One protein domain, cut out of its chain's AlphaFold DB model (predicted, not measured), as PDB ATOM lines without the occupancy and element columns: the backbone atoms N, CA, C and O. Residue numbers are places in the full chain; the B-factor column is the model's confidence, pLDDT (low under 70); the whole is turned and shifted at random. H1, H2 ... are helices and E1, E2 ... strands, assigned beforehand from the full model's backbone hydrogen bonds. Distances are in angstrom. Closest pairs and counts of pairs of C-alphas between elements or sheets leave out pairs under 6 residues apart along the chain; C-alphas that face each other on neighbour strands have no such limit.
ATOM      1  N   GLN A 667     -10.195 -15.953   7.768       75.94
ATOM      2  CA  GLN A 667     -11.636 -16.051   8.018       75.94
ATOM      3  C   GLN A 667     -11.886 -16.640   9.407       75.94
ATOM      4  O   GLN A 667     -11.242 -17.612   9.799       75.94
ATOM      5  N   LYS A 668     -12.852 -16.097  10.155       73.38
ATOM      6  CA  LYS A 668     -13.359 -16.759  11.363       73.38
ATOM      7  C   LYS A 668     -14.468 -17.749  10.990       73.38
ATOM      8  O   LYS A 668     -15.441 -17.348  10.361       73.38
ATOM      9  N   VAL A 669     -14.327 -19.009  11.392       73.56
ATOM     10  CA  VAL A 669     -15.348 -20.066  11.280       73.56
ATOM     11  C   VAL A 669     -15.571 -20.612  12.687       73.56
ATOM     12  O   VAL A 669     -14.609 -20.997  13.347       73.56
ATOM     13  N   ASP A 670     -16.805 -20.546  13.187       73.12
ATOM     14  CA  ASP A 670     -17.180 -20.954  14.554       73.12
ATOM     15  C   ASP A 670     -16.300 -20.343  15.664       73.12
ATOM     16  O   ASP A 670     -15.962 -20.974  16.662       73.12
ATOM     17  N   GLY A 671     -15.883 -19.086  15.475       67.06
ATOM     18  CA  GLY A 671     -15.003 -18.370  16.408       67.06
ATOM     19  C   GLY A 671     -13.514 -18.731  16.302       67.06
ATOM     20  O   GLY A 671     -12.686 -18.060  16.924       67.06
ATOM     21  N   PHE A 672     -13.153 -19.715  15.477       69.62
ATOM     22  CA  PHE A 672     -11.774 -20.107  15.196       69.62
ATOM     23  C   PHE A 672     -11.245 -19.407  13.947       69.62
ATOM     24  O   PHE A 672     -11.960 -19.227  12.965       69.62
ATOM     25  N   ARG A 673      -9.974 -18.996  13.974       69.12
ATOM     26  CA  ARG A 673      -9.332 -18.348  12.827       69.12
ATOM     27  C   ARG A 673      -8.763 -19.395  11.876       69.12
ATOM     28  O   ARG A 673      -7.832 -20.112  12.232       69.12
ATOM     29  N   PHE A 674      -9.262 -19.381  10.653       76.94
ATOM     30  CA  PHE A 674      -8.749 -20.143   9.532       76.94
ATOM     31  C   PHE A 674      -7.999 -19.228   8.567       76.94
ATOM     32  O   PHE A 674      -8.414 -18.098   8.309       76.94
ATOM     33  N   TRP A 675      -6.906 -19.727   8.010       69.31
ATOM     34  CA  TRP A 675      -6.107 -19.012   7.021       69.31
ATOM     35  C   TRP A 675      -6.532 -19.421   5.606       69.31
ATOM     36  O   TRP A 675      -6.736 -20.614   5.352       69.31
ATOM     37  N   ARG A 676      -6.685 -18.437   4.710       63.97
ATOM     38  CA  ARG A 676      -6.883 -18.606   3.259       63.97
ATOM     39  C   ARG A 676      -5.703 -17.973   2.524       63.97
ATOM     40  O   ARG A 676      -5.227 -16.936   2.956       63.97
ATOM     41  N   GLY A 677      -5.279 -18.567   1.410       58.56
ATOM     42  CA  GLY A 677      -4.198 -18.022   0.584       58.56
ATOM     43  C   GLY A 677      -2.833 -18.171   1.258       58.56
ATOM     44  O   GLY A 677      -2.456 -17.412   2.145       58.56
ATOM     45  N   LEU A 678      -2.075 -19.179   0.839       60.91
ATOM     46  CA  LEU A 678      -0.693 -19.359   1.269       60.91
ATOM     47  C   LEU A 678       0.190 -18.635   0.262       60.91
ATOM     48  O   LEU A 678       0.661 -19.247  -0.690       60.91
ATOM     49  N   SER A 679       0.368 -17.323   0.428       55.84
ATOM     50  CA  SER A 679       1.316 -16.606  -0.426       55.84
ATOM     51  C   SER A 679       2.724 -17.158  -0.168       55.84
ATOM     52  O   SER A 679       3.175 -17.107   0.981       55.84
ATOM     53  N   PRO A 680       3.451 -17.640  -1.194       52.03
ATOM     54  CA  PRO A 680       4.837 -18.090  -1.048       52.03
ATOM     55  C   PRO A 680       5.760 -17.008  -0.466       52.03
ATOM     56  O   PRO A 680       6.772 -17.322   0.156       52.03
ATOM     57  N   ALA A 681       5.391 -15.730  -0.627       47.09
ATOM     58  CA  ALA A 681       6.126 -14.587  -0.090       47.09
ATOM     59  C   ALA A 681       5.963 -14.413   1.431       47.09
ATOM     60  O   ALA A 681       6.802 -13.783   2.072       47.09
ATOM     61  N   LEU A 682       4.923 -14.994   2.039       49.12
ATOM     62  CA  LEU A 682       4.718 -14.974   3.485       49.12
ATOM     63  C   LEU A 682       5.509 -16.119   4.131       49.12
ATOM     64  O   LEU A 682       4.947 -17.044   4.718       49.12
ATOM     65  N   ALA A 683       6.840 -16.007   4.110       45.53
ATOM     66  CA  ALA A 683       7.753 -16.775   4.963       45.53
ATOM     67  C   ALA A 683       7.617 -16.386   6.453       45.53
ATOM     68  O   ALA A 683       8.579 -16.397   7.221       45.53
ATOM     69  N   SER A 684       6.413 -16.000   6.880       52.72
ATOM     70  CA  SER A 684       6.117 -15.694   8.262       52.72
ATOM     71  C   SER A 684       6.071 -16.995   9.049       52.72
ATOM     72  O   SER A 684       5.746 -18.075   8.545       52.72
ATOM     73  N   ARG A 685       6.324 -16.872  10.350       52.97
ATOM     74  CA  ARG A 685       6.208 -17.951  11.329       52.97
ATOM     75  C   ARG A 685       4.836 -18.655  11.305       52.97
ATOM     76  O   ARG A 685       4.670 -19.670  11.969       52.97
ATOM     77  N   GLU A 686       3.843 -18.131  10.588       58.31
ATOM     78  CA  GLU A 686       2.464 -18.612  10.554       58.31
ATOM     79  C   GLU A 686       2.240 -19.774   9.572       58.31
ATOM     80  O   GLU A 686       1.380 -20.605   9.865       58.31
ATOM     81  N   HIS A 687       3.062 -19.927   8.520       61.28
ATOM     82  CA  HIS A 687       2.856 -20.918   7.437       61.28
ATOM     83  C   HIS A 687       3.971 -21.970   7.280       61.28
ATOM     84  O   HIS A 687       3.845 -22.893   6.484       61.28
ATOM     85  N   ILE A 688       5.032 -21.886   8.090       58.22
ATOM     86  CA  ILE A 688       6.258 -22.720   8.028       58.22
ATOM     87  C   ILE A 688       6.082 -24.244   8.185       58.22
ATOM     88  O   ILE A 688       7.066 -24.975   8.119       58.22
ATOM     89  N   TRP A 689       4.864 -24.708   8.449       65.06
ATOM     90  CA  TRP A 689       4.494 -26.105   8.696       65.06
ATOM     91  C   TRP A 689       3.782 -26.743   7.491       65.06
ATOM     92  O   TRP A 689       3.517 -27.943   7.508       65.06
ATOM     93  N   ILE A 690       3.451 -25.957   6.461       69.50
ATOM     94  CA  ILE A 690       2.832 -26.452   5.229       69.50
ATOM     95  C   ILE A 690       3.932 -26.734   4.204       69.50
ATOM     96  O   ILE A 690       4.928 -26.015   4.132       69.50
ATOM     97  N   CYS A 691       3.745 -27.799   3.419       66.19
ATOM     98  CA  CYS A 691       4.595 -28.127   2.275       66.19
ATOM     99  C   CYS A 691       4.781 -26.889   1.384       66.19
ATOM    100  O   CYS A 691       3.806 -26.217   1.049       66.19
ATOM    101  N   ARG A 692       6.028 -26.591   1.003       68.56
ATOM    102  CA  ARG A 692       6.355 -25.422   0.166       68.56
ATOM    103  C   ARG A 692       6.295 -25.709  -1.337       68.56
ATOM    104  O   ARG A 692       6.756 -24.900  -2.132       68.56
ATOM    105  N   ASP A 693       5.758 -26.861  -1.721       72.19
ATOM    106  CA  ASP A 693       5.522 -27.221  -3.117       72.19
ATOM    107  C   ASP A 693       4.441 -26.308  -3.710       72.19
ATOM    108  O   ASP A 693       3.277 -26.352  -3.311       72.19
ATOM    109  N   GLU A 694       4.835 -25.453  -4.652       71.56
ATOM    110  CA  GLU A 694       3.959 -24.434  -5.229       71.56
ATOM    111  C   GLU A 694       2.757 -25.036  -5.970       71.56
ATOM    112  O   GLU A 694       1.661 -24.479  -5.909       71.56
ATOM    113  N   ALA A 695       2.926 -26.188  -6.629       77.69
ATOM    114  CA  ALA A 695       1.822 -26.872  -7.296       77.69
ATOM    115  C   ALA A 695       0.790 -27.350  -6.269       77.69
ATOM    116  O   ALA A 695      -0.400 -27.077  -6.422       77.69
ATOM    117  N   ARG A 696       1.240 -27.954  -5.163       79.19
ATOM    118  CA  ARG A 696       0.347 -28.345  -4.061       79.19
ATOM    119  C   ARG A 696      -0.301 -27.144  -3.385       79.19
ATOM    120  O   ARG A 696      -1.478 -27.219  -3.049       79.19
ATOM    121  N   LEU A 697       0.426 -26.045  -3.186       76.06
ATOM    122  CA  LEU A 697      -0.135 -24.814  -2.622       76.06
ATOM    123  C   LEU A 697      -1.228 -24.231  -3.529       76.06
ATOM    124  O   LEU A 697      -2.307 -23.906  -3.033       76.06
ATOM    125  N   LYS A 698      -0.996 -24.187  -4.848       78.62
ATOM    126  CA  LYS A 698      -2.003 -23.793  -5.848       78.62
ATOM    127  C   LYS A 698      -3.204 -24.737  -5.844       78.62
ATOM    128  O   LYS A 698      -4.337 -24.273  -5.938       78.62
ATOM    129  N   ASP A 699      -2.992 -26.043  -5.701       84.75
ATOM    130  CA  ASP A 699      -4.084 -27.018  -5.627       84.75
ATOM    131  C   ASP A 699      -4.906 -26.870  -4.340       84.75
ATOM    132  O   ASP A 699      -6.137 -26.921  -4.390       84.75
ATOM    133  N   LEU A 700      -4.257 -26.621  -3.200       82.44
ATOM    134  CA  LEU A 700      -4.915 -26.314  -1.926       82.44
ATOM    135  C   LEU A 700      -5.737 -25.024  -2.021       82.44
ATOM    136  O   LEU A 700      -6.880 -24.987  -1.559       82.44
ATOM    137  N   GLU A 701      -5.183 -23.991  -2.656       80.50
ATOM    138  CA  GLU A 701      -5.856 -22.716  -2.895       80.50
ATOM    139  C   GLU A 701      -7.072 -22.874  -3.820       80.50
ATOM    140  O   GLU A 701      -8.175 -22.459  -3.458       80.50
ATOM    141  N   ARG A 702      -6.916 -23.553  -4.967       84.38
ATOM    142  CA  ARG A 702      -8.014 -23.881  -5.899       84.38
ATOM    143  C   ARG A 702      -9.114 -24.693  -5.223       84.38
ATOM    144  O   ARG A 702     -10.297 -24.439  -5.445       84.38
ATOM    145  N   SER A 703      -8.721 -25.632  -4.366       88.50
ATOM    146  CA  SER A 703      -9.630 -26.469  -3.579       88.50
ATOM    147  C   SER A 703     -10.271 -25.720  -2.406       88.50
ATOM    148  O   SER A 703     -11.078 -26.301  -1.681       88.50
ATOM    149  N   LYS A 704      -9.934 -24.436  -2.205       86.94
ATOM    150  CA  LYS A 704     -10.415 -23.588  -1.105       86.94
ATOM    151  C   LYS A 704     -10.166 -24.217   0.270       86.94
ATOM    152  O   LYS A 704     -10.941 -23.995   1.201       86.94
ATOM    153  N   VAL A 705      -9.092 -25.002   0.401       84.56
ATOM    154  CA  VAL A 705      -8.710 -25.610   1.677       84.56
ATOM    155  C   VAL A 705      -8.342 -24.502   2.650       84.56
ATOM    156  O   VAL A 705      -7.586 -23.584   2.332       84.56
ATOM    157  N   GLN A 706      -8.899 -24.594   3.850       82.88
ATOM    158  CA  GLN A 706      -8.647 -23.650   4.922       82.88
ATOM    159  C   GLN A 706      -7.863 -24.325   6.034       82.88
ATOM    160  O   GLN A 706      -8.134 -25.466   6.407       82.88
ATOM    161  N   PHE A 707      -6.918 -23.589   6.603       81.56
ATOM    162  CA  PHE A 707      -6.015 -24.124   7.610       81.56
ATOM    163  C   PHE A 707      -6.328 -23.553   8.987       81.56
ATOM    164  O   PHE A 707      -6.255 -22.339   9.187       81.56
ATOM    165  N   PHE A 708      -6.632 -24.428   9.947       83.88
ATOM    166  CA  PHE A 708      -6.705 -24.073  11.362       83.88
ATOM    167  C   PHE A 708      -5.401 -24.459  12.056       83.88
ATOM    168  O   PHE A 708      -5.056 -25.634  12.140       83.88
ATOM    169  N   ASN A 709      -4.672 -23.455  12.535       81.50
ATOM    170  CA  ASN A 709      -3.348 -23.632  13.121       81.50
ATOM    171  C   ASN A 709      -3.237 -22.891  14.461       81.50
ATOM    172  O   ASN A 709      -2.605 -21.828  14.535       81.50
ATOM    173  N   PRO A 710      -3.891 -23.390  15.523       84.75
ATOM    174  CA  PRO A 710      -3.735 -22.805  16.842       84.75
ATOM    175  C   PRO A 710      -2.282 -22.978  17.287       84.75
ATOM    176  O   PRO A 710      -1.713 -24.064  17.234       84.75
ATOM    177  N   ARG A 711      -1.660 -21.889  17.739       81.88
ATOM    178  CA  ARG A 711      -0.288 -21.939  18.265       81.88
ATOM    179  C   ARG A 711      -0.235 -22.320  19.734       81.88
ATOM    180  O   ARG A 711       0.811 -22.764  20.197       81.88
ATOM    181  N   VAL A 712      -1.336 -22.121  20.446       86.88
ATOM    182  CA  VAL A 712      -1.416 -22.180  21.901       86.88
ATOM    183  C   VAL A 712      -2.708 -22.885  22.295       86.88
ATOM    184  O   VAL A 712      -3.761 -22.578  21.740       86.88
TER     185      VAL A 712
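Overview. This is residues 667 to 712 of the 750 residues of the protein "Initiation factor 2 subunit family protein" of Syntrophorhabdus sp. PtaU1.Bin153 (UniProt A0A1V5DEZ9). What shape is this? It has little regular structure: a small hairpin, E1 and E2, at one end and one short helix, H1, at the other, joined by a long loop, with residues 707 to 708 pairing back onto E2. What makes it up? The 46 printed residues include 16 in named elements, in the order E1, E2, H1, a mixed class with an antiparallel sheet. How large is it? It is compact, with radius of gyration of the C-alphas 10.8 A and spans of 30 by 23 by 14 A.

Along the chain. Where are the strands? E1 is residues 667 to 669, 6.4 A, from C-alpha 667 at (-11.636, -16.051, 8.018); E2 is residues 672 to 675, 10.0 A. Where is the helix? H1 is residues 694 to 702, 12.0 A, ending at C-alpha 702 (-8.014, -23.881, -5.899).

Arrangement. How do E1 and E2 pair? This hairpin is antiparallel, 141 degrees between directions, with N 667 and O 674 within hydrogen-bond range at 2.8 A. What else pairs with E2? Its residues 674 to 675 pair antiparallel with residues 707 to 708. And H1? H1 and E1 are apart; in H1 every O i to N i+4 pair is within hydrogen-bond range.

Size, cuts and confidence. How far does it reach? The two C-alphas farthest apart, of Gly 671 and Ala 695, are 30.3 A apart. Which links are long? E2 to H1 is long, 18 residues, E1 to E2 tight; the printed part has no cut. Where is confidence low? Residues 671 to 673 and 675 to 692 are under 70; mean pLDDT of the printed part is 71.0.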